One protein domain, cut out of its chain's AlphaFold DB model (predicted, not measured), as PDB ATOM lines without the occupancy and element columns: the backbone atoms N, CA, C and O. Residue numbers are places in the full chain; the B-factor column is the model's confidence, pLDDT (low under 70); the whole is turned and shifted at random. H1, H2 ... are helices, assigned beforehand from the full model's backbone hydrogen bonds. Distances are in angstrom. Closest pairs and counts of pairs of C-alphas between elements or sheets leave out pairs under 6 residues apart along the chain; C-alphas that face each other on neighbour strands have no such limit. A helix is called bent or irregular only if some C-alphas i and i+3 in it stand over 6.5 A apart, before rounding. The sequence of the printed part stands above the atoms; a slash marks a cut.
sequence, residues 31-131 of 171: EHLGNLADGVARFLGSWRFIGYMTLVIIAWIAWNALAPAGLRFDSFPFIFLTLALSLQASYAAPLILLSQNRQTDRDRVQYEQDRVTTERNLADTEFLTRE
ATOM      1  N   GLU A  31     -38.794 128.189  -0.395       68.19
ATOM      2  CA  GLU A  31     -38.232 129.371  -1.043       68.19
ATOM      3  C   GLU A  31     -37.682 130.372  -0.019       68.19
ATOM      4  O   GLU A  31     -36.541 130.818  -0.147       68.19
ATOM      5  N   HIS A  32     -38.431 130.651   1.053       67.75
ATOM      6  CA  HIS A  32     -37.990 131.545   2.129       67.75
ATOM      7  C   HIS A  32     -36.814 130.946   2.905       67.75
ATOM      8  O   HIS A  32     -35.809 131.617   3.147       67.75
ATOM      9  N   LEU A  33     -36.892 129.651   3.219       67.06
ATOM     10  CA  LEU A  33     -35.789 128.920   3.838       67.06
ATOM     11  C   LEU A  33     -34.559 128.826   2.925       67.06
ATOM     12  O   LEU A  33     -33.431 128.889   3.411       67.06
ATOM     13  N   GLY A  34     -34.767 128.700   1.611       65.81
ATOM     14  CA  GLY A  34     -33.689 128.623   0.626       65.81
ATOM     15  C   GLY A  34     -32.867 129.907   0.550       65.81
ATOM     16  O   GLY A  34     -31.640 129.855   0.630       65.81
ATOM     17  N   ASN A  35     -33.535 131.059   0.484       73.00
ATOM     18  CA  ASN A  35     -32.864 132.360   0.431       73.00
ATOM     19  C   ASN A  35     -32.085 132.667   1.720       73.00
ATOM     20  O   ASN A  35     -30.979 133.213   1.667       73.00
ATOM     21  N   LEU A  36     -32.630 132.279   2.879       69.88
ATOM     22  CA  LEU A  36     -31.945 132.407   4.166       69.88
ATOM     23  C   LEU A  36     -30.718 131.486   4.241       69.88
ATOM     24  O   LEU A  36     -29.642 131.937   4.632       69.88
ATOM     25  N   ALA A  37     -30.844 130.230   3.807       71.69
ATOM     26  CA  ALA A  37     -29.752 129.260   3.805       71.69
ATOM     27  C   ALA A  37     -28.583 129.682   2.893       71.69
ATOM     28  O   ALA A  37     -27.427 129.603   3.309       71.69
ATOM     29  N   ASP A  38     -28.863 130.205   1.694       75.75
ATOM     30  CA  ASP A  38     -27.832 130.721   0.778       75.75
ATOM     31  C   ASP A  38     -27.109 131.959   1.342       75.75
ATOM     32  O   ASP A  38     -25.928 132.188   1.059       75.75
ATOM     33  N   GLY A  39     -27.805 132.793   2.120       77.56
ATOM     34  CA  GLY A  39     -27.204 133.922   2.835       77.56
ATOM     35  C   GLY A  39     -26.294 133.459   3.975       77.56
ATOM     36  O   GLY A  39     -25.156 133.914   4.090       77.56
ATOM     37  N   VAL A  40     -26.774 132.505   4.772       75.38
ATOM     38  CA  VAL A  40     -26.053 131.922   5.909       75.38
ATOM     39  C   VAL A  40     -24.800 131.170   5.448       75.38
ATOM     40  O   VAL A  40     -23.732 131.385   6.013       75.38
ATOM     41  N   ALA A  41     -24.868 130.380   4.371       77.94
ATOM     42  CA  ALA A  41     -23.707 129.668   3.825       77.94
ATOM     43  C   ALA A  41     -22.584 130.625   3.381       77.94
ATOM     44  O   ALA A  41     -21.415 130.420   3.712       77.94
ATOM     45  N   ARG A  42     -22.937 131.721   2.693       80.44
ATOM     46  CA  ARG A  42     -21.973 132.766   2.304       80.44
ATOM     47  C   ARG A  42     -21.406 133.517   3.507       80.44
ATOM     48  O   ARG A  42     -20.251 133.936   3.478       80.44
ATOM     49  N   PHE A  43     -22.204 133.684   4.558       80.25
ATOM     50  CA  PHE A  43     -21.788 134.361   5.779       80.25
ATOM     51  C   PHE A  43     -20.821 133.509   6.617       80.25
ATOM     52  O   PHE A  43     -19.748 133.999   6.963       80.25
ATOM     53  N   LEU A  44     -21.137 132.231   6.875       82.56
ATOM     54  CA  LEU A  44     -20.262 131.320   7.629       82.56
ATOM     55  C   LEU A  44     -18.933 131.033   6.915       82.56
ATOM     56  O   LEU A  44     -17.920 130.851   7.583       82.56
ATOM     57  N   GLY A  45     -18.915 131.020   5.577       77.31
ATOM     58  CA  GLY A  45     -17.694 130.826   4.785       77.31
ATOM     59  C   GLY A  45     -16.794 132.064   4.667       77.31
ATOM     60  O   GLY A  45     -15.734 131.996   4.048       77.31
ATOM     61  N   SER A  46     -17.198 133.212   5.221       88.69
ATOM     62  CA  SER A  46     -16.445 134.462   5.099       88.69
ATOM     63  C   SER A  46     -15.379 134.606   6.187       88.69
ATOM     64  O   SER A  46     -15.659 134.474   7.377       88.69
ATOM     65  N   TRP A  47     -14.174 135.040   5.803       91.25
ATOM     66  CA  TRP A  47     -13.108 135.429   6.743       91.25
ATOM     67  C   TRP A  47     -13.540 136.498   7.762       91.25
ATOM     68  O   TRP A  47     -13.017 136.557   8.875       91.25
ATOM     69  N   ARG A  48     -14.527 137.332   7.411       89.50
ATOM     70  CA  ARG A  48     -15.066 138.372   8.299       89.50
ATOM     71  C   ARG A  48     -15.846 137.790   9.479       89.50
ATOM     72  O   ARG A  48     -15.795 138.360  10.566       89.50
ATOM     73  N   PHE A  49     -16.542 136.667   9.281       89.25
ATOM     74  CA  PHE A  49     -17.302 135.998  10.339       89.25
ATOM     75  C   PHE A  49     -16.373 135.451  11.422       89.25
ATOM     76  O   PHE A  49     -16.605 135.690  12.605       89.25
ATOM     77  N   ILE A  50     -15.279 134.803  11.009       90.31
ATOM     78  CA  ILE A  50     -14.256 134.283  11.924       90.31
ATOM     79  C   ILE A  50     -13.684 135.425  12.771       90.31
ATOM     80  O   ILE A  50     -13.679 135.331  13.995       90.31
ATOM     81  N   GLY A  51     -13.296 136.542  12.143       94.44
ATOM     82  CA  GLY A  51     -12.777 137.710  12.863       94.44
ATOM     83  C   GLY A  51     -13.762 138.283  13.890       94.44
ATOM     84  O   GLY A  51     -13.375 138.555  15.026       94.44
ATOM     85  N   TYR A  52     -15.042 138.420  13.524       93.75
ATOM     86  CA  TYR A  52     -16.082 138.888  14.443       93.75
ATOM     87  C   TYR A  52     -16.300 137.922  15.619       93.75
ATOM     88  O   TYR A  52     -16.333 138.355  16.767       93.75
ATOM     89  N   MET A  53     -16.392 136.614  15.358       91.94
ATOM     90  CA  MET A  53     -16.570 135.600  16.404       91.94
ATOM     91  C   MET A  53     -15.392 135.571  17.383       91.94
ATOM     92  O   MET A  53     -15.602 135.533  18.596       91.94
ATOM     93  N   THR A  54     -14.158 135.656  16.882       93.44
ATOM     94  CA  THR A  54     -12.961 135.748  17.727       93.44
ATOM     95  C   THR A  54     -12.984 137.009  18.590       93.44
ATOM     96  O   THR A  54     -12.695 136.928  19.783       93.44
ATOM     97  N   LEU A  55     -13.375 138.159  18.027       95.88
ATOM     98  CA  LEU A  55     -13.493 139.413  18.774       95.88
ATOM     99  C   LEU A  55     -14.510 139.297  19.917       95.88
ATOM    100  O   LEU A  55     -14.218 139.722  21.031       95.88
ATOM    101  N   VAL A  56     -15.677 138.697  19.662       93.88
ATOM    102  CA  VAL A  56     -16.721 138.491  20.678       93.88
ATOM    103  C   VAL A  56     -16.218 137.604  21.818       93.88
ATOM    104  O   VAL A  56     -16.408 137.949  22.982       93.88
ATOM    105  N   ILE A  57     -15.530 136.502  21.504       92.25
ATOM    106  CA  ILE A  57     -14.950 135.607  22.518       92.25
ATOM    107  C   ILE A  57     -13.906 136.351  23.359       92.25
ATOM    108  O   ILE A  57     -13.955 136.300  24.587       92.25
ATOM    109  N   ILE A  58     -12.990 137.083  22.718       93.69
ATOM    110  CA  ILE A  58     -11.964 137.867  23.418       93.69
ATOM    111  C   ILE A  58     -12.612 138.936  24.302       93.69
ATOM    112  O   ILE A  58     -12.220 139.080  25.457       93.69
ATOM    113  N   ALA A  59     -13.614 139.655  23.793       92.00
ATOM    114  CA  ALA A  59     -14.336 140.672  24.549       92.00
ATOM    115  C   ALA A  59     -15.048 140.074  25.772       92.00
ATOM    116  O   ALA A  59     -14.994 140.661  26.850       92.00
ATOM    117  N   TRP A  60     -15.651 138.887  25.639       89.62
ATOM    118  CA  TRP A  60     -16.297 138.180  26.749       89.62
ATOM    119  C   TRP A  60     -15.304 137.763  27.832       89.62
ATOM    120  O   TRP A  60     -15.551 137.969  29.025       89.62
ATOM    121  N   ILE A  61     -14.163 137.198  27.423       88.00
ATOM    122  CA  ILE A  61     -13.089 136.806  28.341       88.00
ATOM    123  C   ILE A  61     -12.527 138.049  29.035       88.00
ATOM    124  O   ILE A  61     -12.393 138.051  30.254       88.00
ATOM    125  N   ALA A  62     -12.243 139.119  28.286       88.62
ATOM    126  CA  ALA A  62     -11.717 140.368  28.829       88.62
ATOM    127  C   ALA A  62     -12.689 141.004  29.830       88.62
ATOM    128  O   ALA A  62     -12.270 141.396  30.917       88.62
ATOM    129  N   TRP A  63     -13.987 141.045  29.510       86.12
ATOM    130  CA  TRP A  63     -15.018 141.540  30.418       86.12
ATOM    131  C   TRP A  63     -15.031 140.752  31.729       86.12
ATOM    132  O   TRP A  63     -14.950 141.341  32.803       86.12
ATOM    133  N   ASN A  64     -15.058 139.420  31.663       84.56
ATOM    134  CA  ASN A  64     -15.104 138.581  32.862       84.56
ATOM    135  C   ASN A  64     -13.778 138.532  33.640       84.56
ATOM    136  O   ASN A  64     -13.795 138.330  34.854       84.56
ATOM    137  N   ALA A  65     -12.638 138.752  32.978       80.62
ATOM    138  CA  ALA A  65     -11.325 138.805  33.615       80.62
ATOM    139  C   ALA A  65     -11.060 140.146  34.322       80.62
ATOM    140  O   ALA A  65     -10.526 140.156  35.433       80.62
ATOM    141  N   LEU A  66     -11.434 141.271  33.698       80.69
ATOM    142  CA  LEU A  66     -11.199 142.616  34.237       80.69
ATOM    143  C   LEU A  66     -12.331 143.096  35.161       80.69
ATOM    144  O   LEU A  66     -12.131 144.049  35.915       80.69
ATOM    145  N   ALA A  67     -13.504 142.451  35.146       77.62
ATOM    146  CA  ALA A  67     -14.610 142.823  36.021       77.62
ATOM    147  C   ALA A  67     -14.272 142.613  37.519       77.62
ATOM    148  O   ALA A  67     -13.688 141.585  37.899       77.62
ATOM    149  N   PRO A  68     -14.683 143.546  38.404       73.38
ATOM    150  CA  PRO A  68     -14.630 143.367  39.856       73.38
ATOM    151  C   PRO A  68     -15.417 142.129  40.299       73.38
ATOM    152  O   PRO A  68     -16.416 141.783  39.674       73.38
ATOM    153  N   ALA A  69     -15.020 141.489  41.404       68.06
ATOM    154  CA  ALA A  69     -15.572 140.203  41.857       68.06
ATOM    155  C   ALA A  69     -17.113 140.146  41.980       68.06
ATOM    156  O   ALA A  69     -17.679 139.068  41.848       68.06
ATOM    157  N   GLY A  70     -17.789 141.283  42.180       67.50
ATOM    158  CA  GLY A  70     -19.255 141.366  42.234       67.50
ATOM    159  C   GLY A  70     -19.977 141.462  40.878       67.50
ATOM    160  O   GLY A  70     -21.192 141.326  40.843       67.50
ATOM    161  N   LEU A  71     -19.261 141.698  39.773       66.12
ATOM    162  CA  LEU A  71     -19.810 141.843  38.411       66.12
ATOM    163  C   LEU A  71     -19.301 140.760  37.444       66.12
ATOM    164  O   LEU A  71     -19.604 140.801  36.251       66.12
ATOM    165  N   ARG A  72     -18.522 139.791  37.941       70.62
ATOM    166  CA  ARG A  72     -18.059 138.638  37.161       70.62
ATOM    167  C   ARG A  72     -19.234 137.705  36.913       70.62
ATOM    168  O   ARG A  72     -19.607 136.928  37.786       70.62
ATOM    169  N   PHE A  73     -19.812 137.804  35.725       70.69
ATOM    170  CA  PHE A  73     -20.959 136.994  35.328       70.69
ATOM    171  C   PHE A  73     -20.558 135.533  35.058       70.69
ATOM    172  O   PHE A  73     -21.325 134.617  35.335       70.69
ATOM    173  N   ASP A  74     -19.339 135.316  34.553       79.44
ATOM    174  CA  ASP A  74     -18.819 134.020  34.114       79.44
ATOM    175  C   ASP A  74     -17.341 133.871  34.524       79.44
ATOM    176  O   ASP A  74     -16.423 134.251  33.797       79.44
ATOM    177  N   SER A  75     -17.098 133.373  35.740       77.88
ATOM    178  CA  SER A  75     -15.738 133.118  36.243       77.88
ATOM    179  C   SER A  75     -15.130 131.861  35.606       77.88
ATOM    180  O   SER A  75     -15.856 130.980  35.147       77.88
ATOM    181  N   PHE A  76     -13.795 131.750  35.602       74.62
ATOM    182  CA  PHE A  76     -13.089 130.550  35.129       74.62
ATOM    183  C   PHE A  76     -13.708 129.289  35.771       74.62
ATOM    184  O   PHE A  76     -13.773 129.240  37.004       74.62
ATOM    185  N   PRO A  77     -14.206 128.303  34.992       74.81
ATOM    186  CA  PRO A  77     -13.845 127.945  33.609       74.81
ATOM    187  C   PRO A  77     -14.759 128.466  32.467       74.81
ATOM    188  O   PRO A  77     -14.775 127.865  31.397       74.81
ATOM    189  N   PHE A  78     -15.492 129.569  32.643       86.12
ATOM    190  CA  PHE A  78     -16.386 130.164  31.625       86.12
ATOM    191  C   PHE A  78     -17.521 129.227  31.157       86.12
ATOM    192  O   PHE A  78     -17.639 128.862  29.977       86.12
ATOM    193  N   ILE A  79     -18.355 128.782  32.100       86.75
ATOM    194  CA  ILE A  79     -19.430 127.820  31.826       86.75
ATOM    195  C   ILE A  79     -20.505 128.408  30.906       86.75
ATOM    196  O   ILE A  79     -21.010 127.700  30.035       86.75
ATOM    197  N   PHE A  80     -20.823 129.699  31.041       88.06
ATOM    198  CA  PHE A  80     -21.841 130.341  30.208       88.06
ATOM    199  C   PHE A  80     -21.372 130.485  28.765       88.06
ATOM    200  O   PHE A  80     -22.129 130.160  27.852       88.06
ATOM    201  N   LEU A  81     -20.118 130.898  28.556       90.12
ATOM    202  CA  LEU A  81     -19.515 130.932  27.224       90.12
ATOM    203  C   LEU A  81     -19.567 129.546  26.568       90.12
ATOM    204  O   LEU A  81     -19.965 129.412  25.413       90.12
ATOM    205  N   THR A  82     -19.220 128.505  27.323       91.12
ATOM    206  CA  THR A  82     -19.212 127.123  26.827       91.12
ATOM    207  C   THR A  82     -20.616 126.639  26.457       91.12
ATOM    208  O   THR A  82     -20.805 126.042  25.396       91.12
ATOM    209  N   LEU A  83     -21.618 126.922  27.294       92.00
ATOM    210  CA  LEU A  83     -23.021 126.597  27.021       92.00
ATOM    211  C   LEU A  83     -23.561 127.358  25.803       92.00
ATOM    212  O   LEU A  83     -24.281 126.788  24.986       92.00
ATOM    213  N   ALA A  84     -23.196 128.630  25.651       91.06
ATOM    214  CA  ALA A  84     -23.593 129.426  24.497       91.06
ATOM    215  C   ALA A  84     -22.986 128.871  23.199       91.06
ATOM    216  O   ALA A  84     -23.699 128.712  22.210       91.06
ATOM    217  N   LEU A  85     -21.697 128.517  23.208       91.88
ATOM    218  CA  LEU A  85     -21.016 127.944  22.044       91.88
ATOM    219  C   LEU A  85     -21.550 126.552  21.677       91.88
ATOM    220  O   LEU A  85     -21.698 126.247  20.492       91.88
ATOM    221  N   SER A  86     -21.882 125.711  22.662       94.50
ATOM    222  CA  SER A  86     -22.461 124.389  22.392       94.50
ATOM    223  C   SER A  86     -23.870 124.494  21.802       94.50
ATOM    224  O   SER A  86     -24.179 123.820  20.816       94.50
ATOM    225  N   LEU A  87     -24.695 125.408  22.322       93.31
ATOM    226  CA  LEU A  87     -25.999 125.728  21.745       93.31
ATOM    227  C   LEU A  87     -25.857 126.301  20.329       93.31
ATOM    228  O   LEU A  87     -26.598 125.908  19.425       93.31
ATOM    229  N   GLN A  88     -24.879 127.188  20.117       93.00
ATOM    230  CA  GLN A  88     -24.585 127.763  18.809       93.00
ATOM    231  C   GLN A  88     -24.289 126.666  17.778       93.00
ATOM    232  O   GLN A  88     -24.871 126.660  16.695       93.00
ATOM    233  N   ALA A  89     -23.416 125.715  18.116       90.38
ATOM    234  CA  ALA A  89     -23.096 124.594  17.237       90.38
ATOM    235  C   ALA A  89     -24.327 123.715  16.954       90.38
ATOM    236  O   ALA A  89     -24.549 123.301  15.813       90.38
ATOM    237  N   SER A  90     -25.160 123.476  17.973       94.44
ATOM    238  CA  SER A  90     -26.359 122.643  17.854       94.44
ATOM    239  C   SER A  90     -27.401 123.222  16.891       94.44
ATOM    240  O   SER A  90     -27.947 122.464  16.091       94.44
ATOM    241  N   TYR A  91     -27.651 124.538  16.902       90.75
ATOM    242  CA  TYR A  91     -28.597 125.155  15.955       90.75
ATOM    243  C   TYR A  91     -27.981 125.404  14.567       90.75
ATOM    244  O   TYR A  91     -28.703 125.443  13.570       90.75
ATOM    245  N   ALA A  92     -26.653 125.539  14.476       87.62
ATOM    246  CA  ALA A  92     -25.969 125.699  13.198       87.62
ATOM    247  C   ALA A  92     -26.066 124.430  12.336       87.62
ATOM    248  O   ALA A  92     -26.298 124.530  11.134       87.62
ATOM    249  N   ALA A  93     -25.951 123.241  12.937       85.00
ATOM    250  CA  ALA A  93     -26.018 121.963  12.225       85.00
ATOM    251  C   ALA A  93     -27.268 121.795  11.324       85.00
ATOM    252  O   ALA A  93     -27.095 121.541  10.132       85.00
ATOM    253  N   PRO A  94     -28.517 121.975  11.803       83.25
ATOM    254  CA  PRO A  94     -29.705 121.845  10.957       83.25
ATOM    255  C   PRO A  94     -29.805 122.926   9.872       83.25
ATOM    256  O   PRO A  94     -30.275 122.638   8.772       83.25
ATOM    257  N   LEU A  95     -29.331 124.149  10.133       81.00
ATOM    258  CA  LEU A  95     -29.285 125.207   9.117       81.00
ATOM    259  C   LEU A  95     -28.279 124.888   8.009       81.00
ATOM    260  O   LEU A  95     -28.576 125.065   6.826       81.00
ATOM    261  N   ILE A  96     -27.110 124.367   8.386       83.75
ATOM    262  CA  ILE A  96     -26.088 123.918   7.443       83.75
ATOM    263  C   ILE A  96     -26.631 122.757   6.606       83.75
ATOM    264  O   ILE A  96     -26.536 122.821   5.384       83.75
ATOM    265  N   LEU A  97     -27.269 121.756   7.224       82.81
ATOM    266  CA  LEU A  97     -27.879 120.626   6.508       82.81
ATOM    267  C   LEU A  97     -28.906 121.084   5.465       82.81
ATOM    268  O   LEU A  97     -28.952 120.550   4.359       82.81
ATOM    269  N   LEU A  98     -29.698 122.111   5.780       79.50
ATOM    270  CA  LEU A  98     -30.664 122.658   4.833       79.50
ATOM    271  C   LEU A  98     -29.985 123.373   3.656       79.50
ATOM    272  O   LEU A  98     -30.423 123.227   2.515       79.50
ATOM    273  N   SER A  99     -28.892 124.100   3.914       80.19
ATOM    274  CA  SER A  99     -28.079 124.715   2.855       80.19
ATOM    275  C   SER A  99     -27.385 123.670   1.973       80.19
ATOM    276  O   SER A  99     -27.351 123.822   0.751       80.19
ATOM    277  N   GLN A 100     -26.908 122.576   2.573       81.62
ATOM    278  CA  GLN A 100     -26.215 121.489   1.882       81.62
ATOM    279  C   GLN A 100     -27.156 120.708   0.967       81.62
ATOM    280  O   GLN A 100     -26.829 120.528  -0.201       81.62
ATOM    281  N   ASN A 101     -28.352 120.331   1.438       76.94
ATOM    282  CA  ASN A 101     -29.344 119.632   0.610       76.94
ATOM    283  C   ASN A 101     -29.653 120.405  -0.682       76.94
ATOM    284  O   ASN A 101     -29.747 119.819  -1.756       76.94
ATOM    285  N   ARG A 102     -29.736 121.738  -0.597       75.69
ATOM    286  CA  ARG A 102     -29.976 122.584  -1.772       75.69
ATOM    287  C   ARG A 102     -28.773 122.709  -2.699       75.69
ATOM    288  O   ARG A 102     -28.970 122.783  -3.909       75.69
ATOM    289  N   GLN A 103     -27.556 122.778  -2.160       77.81
ATOM    290  CA  GLN A 103     -26.349 122.720  -2.990       77.81
ATOM    291  C   GLN A 103     -26.321 121.406  -3.769       77.81
ATOM    292  O   GLN A 103     -26.228 121.438  -4.988       77.81
ATOM    293  N   THR A 104     -26.580 120.279  -3.102       78.88
ATOM    294  CA  THR A 104     -26.657 118.961  -3.746       78.88
ATOM    295  C   THR A 104     -27.734 118.885  -4.834       78.88
ATOM    296  O   THR A 104     -27.489 118.303  -5.890       78.88
ATOM    297  N   ASP A 105     -28.903 119.501  -4.632       81.31
ATOM    298  CA  ASP A 105     -29.952 119.556  -5.659       81.31
ATOM    299  C   ASP A 105     -29.523 120.368  -6.894       81.31
ATOM    300  O   ASP A 105     -29.758 119.938  -8.027       81.31
ATOM    301  N   ARG A 106     -28.868 121.524  -6.702       82.94
ATOM    302  CA  ARG A 106     -28.302 122.317  -7.812       82.94
ATOM    303  C   ARG A 106     -27.194 121.553  -8.530       82.94
ATOM    304  O   ARG A 106     -27.217 121.480  -9.755       82.94
ATOM    305  N   ASP A 107     -26.275 120.963  -7.773       84.50
ATOM    306  CA  ASP A 107     -25.145 120.196  -8.299       84.50
ATOM    307  C   ASP A 107     -25.634 119.010  -9.133       84.50
ATOM    308  O   ASP A 107     -25.072 118.711 -10.184       84.50
ATOM    309  N   ARG A 108     -26.739 118.373  -8.725       86.94
ATOM    310  CA  ARG A 108     -27.376 117.308  -9.501       86.94
ATOM    311  C   ARG A 108     -27.895 117.802 -10.851       86.94
ATOM    312  O   ARG A 108     -27.652 117.146 -11.859       86.94
ATOM    313  N   VAL A 109     -28.602 118.933 -10.881       85.81
ATOM    314  CA  VAL A 109     -29.109 119.512 -12.140       85.81
ATOM    315  C   VAL A 109     -27.953 119.921 -13.050       85.81
ATOM    316  O   VAL A 109     -27.990 119.630 -14.246       85.81
ATOM    317  N   GLN A 110     -26.911 120.541 -12.491       89.50
ATOM    318  CA  GLN A 110     -25.709 120.902 -13.239       89.50
ATOM    319  C   GLN A 110     -25.036 119.658 -13.828       89.50
ATOM    320  O   GLN A 110     -24.718 119.631 -15.011       89.50
ATOM    321  N   TYR A 111     -24.903 118.591 -13.039       90.88
ATOM    322  CA  TYR A 111     -24.320 117.331 -13.489       90.88
ATOM    323  C   TYR A 111     -25.112 116.691 -14.639       90.88
ATOM    324  O   TYR A 111     -24.527 116.185 -15.594       90.88
ATOM    325  N   GLU A 112     -26.446 116.726 -14.585       91.62
ATOM    326  CA  GLU A 112     -27.291 116.232 -15.679       91.62
ATOM    327  C   GLU A 112     -27.103 117.059 -16.967       91.62
ATOM    328  O   GLU A 112     -27.003 116.485 -18.054       91.62
ATOM    329  N   GLN A 113     -26.979 118.385 -16.864       92.06
ATOM    330  CA  GLN A 113     -26.703 119.255 -18.016       92.06
ATOM    331  C   GLN A 113     -25.299 119.047 -18.595       92.06
ATOM    332  O   GLN A 113     -25.139 118.977 -19.819       92.06
ATOM    333  N   ASP A 114     -24.294 118.905 -17.736       92.44
ATOM    334  CA  ASP A 114     -22.913 118.648 -18.142       92.44
ATOM    335  C   ASP A 114     -22.801 117.308 -18.874       92.44
ATOM    336  O   ASP A 114     -22.091 117.209 -19.878       92.44
ATOM    337  N   ARG A 115     -23.557 116.287 -18.445       93.25
ATOM    338  CA  ARG A 115     -23.639 115.000 -19.154       93.25
ATOM    339  C   ARG A 115     -24.186 115.157 -20.568       93.25
ATOM    340  O   ARG A 115     -23.545 114.692 -21.505       93.25
ATOM    341  N   VAL A 116     -25.313 115.850 -20.736       93.06
ATOM    342  CA  VAL A 116     -25.901 116.098 -22.067       93.06
ATOM    343  C   VAL A 116     -24.941 116.895 -22.952       93.06
ATOM    344  O   VAL A 116     -24.792 116.602 -24.137       93.06
ATOM    345  N   THR A 117     -24.267 117.894 -22.384       93.69
ATOM    346  CA  THR A 117     -23.275 118.701 -23.105       93.69
ATOM    347  C   THR A 117     -22.076 117.854 -23.528       93.69
ATOM    348  O   THR A 117     -21.629 117.946 -24.666       93.69
ATOM    349  N   THR A 118     -21.595 116.973 -22.651       94.06
ATOM    350  CA  THR A 118     -20.481 116.059 -22.940       94.06
ATOM    351  C   THR A 118     -20.842 115.057 -24.035       94.06
ATOM    352  O   THR A 118     -20.039 114.833 -24.935       94.06
ATOM    353  N   GLU A 119     -22.052 114.493 -24.003       94.56
ATOM    354  CA  GLU A 119     -22.543 113.592 -25.054       94.56
ATOM    355  C   GLU A 119     -22.622 114.297 -26.417       94.56
ATOM    356  O   GLU A 119     -22.196 113.733 -27.424       94.56
ATOM    357  N   ARG A 120     -23.091 115.553 -26.453       93.81
ATOM    358  CA  ARG A 120     -23.091 116.373 -27.679       93.81
ATOM    359  C   ARG A 120     -21.678 116.654 -28.181       93.81
ATOM    360  O   ARG A 120     -21.405 116.425 -29.351       93.81
ATOM    361  N   ASN A 121     -20.770 117.063 -27.296       94.06
ATOM    362  CA  ASN A 121     -19.375 117.328 -27.656       94.06
ATOM    363  C   ASN A 121     -18.676 116.078 -28.211       94.06
ATOM    364  O   ASN A 121     -17.874 116.178 -29.142       94.06
ATOM    365  N   LEU A 122     -18.978 114.899 -27.655       95.94
ATOM    366  CA  LEU A 122     -18.474 113.629 -28.170       95.94
ATOM    367  C   LEU A 122     -19.010 113.366 -29.584       95.94
ATOM    368  O   LEU A 122     -18.217 113.086 -30.480       95.94
ATOM    369  N   ALA A 123     -20.318 113.524 -29.801       94.75
ATOM    370  CA  ALA A 123     -20.936 113.350 -31.117       94.75
ATOM    371  C   ALA A 123     -20.376 114.330 -32.166       94.75
ATOM    372  O   ALA A 123     -20.070 113.920 -33.286       94.75
ATOM    373  N   ASP A 124     -20.171 115.596 -31.799       94.88
ATOM    374  CA  ASP A 124     -19.563 116.607 -32.672       94.88
ATOM    375  C   ASP A 124     -18.112 116.247 -33.014       94.88
ATOM    376  O   ASP A 124     -17.687 116.360 -34.164       94.88
ATOM    377  N   THR A 125     -17.354 115.743 -32.037       95.25
ATOM    378  CA  THR A 125     -15.974 115.285 -32.253       95.25
ATOM    379  C   THR A 125     -15.927 114.074 -33.185       95.25
ATOM    380  O   THR A 125     -15.080 114.016 -34.080       95.25
ATOM    381  N   GLU A 126     -16.839 113.113 -33.025       95.56
ATOM    382  CA  GLU A 126     -16.961 111.959 -33.922       95.56
ATOM    383  C   GLU A 126     -17.343 112.382 -35.345       95.56
ATOM    384  O   GLU A 126     -16.765 111.879 -36.313       95.56
ATOM    385  N   PHE A 127     -18.273 113.331 -35.477       95.56
ATOM    386  CA  PHE A 127     -18.668 113.898 -36.761       95.56
ATOM    387  C   PHE A 127     -17.481 114.569 -37.456       95.56
ATOM    388  O   PHE A 127     -17.142 114.204 -38.581       95.56
ATOM    389  N   LEU A 128     -16.781 115.471 -36.761       96.12
ATOM    390  CA  LEU A 128     -15.594 116.141 -37.293       96.12
ATOM    391  C   LEU A 128     -14.497 115.144 -37.672       96.12
ATOM    392  O   LEU A 128     -13.877 115.287 -38.721       96.12
ATOM    393  N   THR A 129     -14.273 114.104 -36.867       96.19
ATOM    394  CA  THR A 129     -13.276 113.065 -37.171       96.19
ATOM    395  C   THR A 129     -13.633 112.307 -38.449       96.19
ATOM    396  O   THR A 129     -12.760 112.047 -39.280       96.19
ATOM    397  N   ARG A 130     -14.918 111.977 -38.637       95.31
ATOM    398  CA  ARG A 130     -15.406 111.327 -39.859       95.31
ATOM    399  C   ARG A 130     -15.253 112.232 -41.075       95.31
ATOM    400  O   ARG A 130     -14.770 111.763 -42.102       95.31
ATOM    401  N   GLU A 131     -15.603 113.509 -40.950       96.44
ATOM    402  CA  GLU A 131     -15.456 114.464 -42.049       96.44
ATOM    403  C   GLU A 131     -13.990 114.725 -42.402       96.44
ATOM    404  O   GLU A 131     -13.634 114.761 -43.576       96.44
TER     405      GLU A 131
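Overview. This is residues 31 to 131 of the 171 residues of the protein "DUF1003 domain-containing protein" of Streptosporangiales bacterium (UniProt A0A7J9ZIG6). The main picture is one very long helix, H3, with a slight kink, beside one half of which a shorter helix, H2, runs the opposite way at a small angle with hardly any contact, while H1 crosses H3 and leads to the beginning of H2. H1, H2, the long link of residues 67 to 78 and the first half of H3 make a loose, open frame, and residues 104 to 131 of H3 stick out from it as a long bare arm. The printed part has 101 residues with three named helices, in the order H1, H2, H3, and no named strand; the class is all helix. The whole is extended, with a radius of gyration of the C-alphas of 24.6 A, and its C-alphas span 88 by 25 by 21 A.

Arrangement. Start at H1, residues 31 to 44, and look from Ala 37 to Ser 99 in H3, residues 79 to 131: these are the closest C-alphas of the two helices, 4.9 A apart. H1 and H3 touch, with 10 pairs of C-alphas within 8 A, and their lines are about perpendicular at 78 degrees; H3 touches H1 with residues 95 to 102 alone. After a tight link of 2 residues comes H2, residues 47 to 66. H1 and H2 are close but not clearly touching, the closest C-alphas being those of Phe 43 and Phe 49 at 6.6 A. They run the same way at a steep tilt of 69 degrees, only just short of about perpendicular. H2 and H3 are also close but not clearly touching, with the C-alphas of Trp 60 and Leu 81 closest at 7.9 A; they run opposite ways at a shallow tilt of 10 degrees. In the backbones of H1 and H2 every O i to N i+4 pair is within hydrogen-bond range; in H3 46 of 49 are.

Along the chain. Find C-alpha 31 at (-38.232, 129.371, -1.043); from there H1 runs 20.0 A to C-alpha 44. H2 covers 28.5 A from C-alpha 47, at (-13.108, 135.429, 6.743), to C-alpha 66. H3 runs 75.2 A from C-alpha 79 to C-alpha 131, at (-15.456, 114.464, -42.049). On the way it has a kink of 26 degrees near residue 95; it is neither bent nor irregular, but only just: C-alphas 91 and 94 are 6.1 A apart.

Size, cuts and confidence. The two C-alphas farthest apart are those of Gly 70 and Glu 131, 88.6 A. The printed part has no cut, and the link from H2 to H3, with 12 residues, is long. Look at the B-factor column for a mean pLDDT of the printed part of 85.3; it is under 70 in residues 31 to 34, residue 36 and residues 69 to 71.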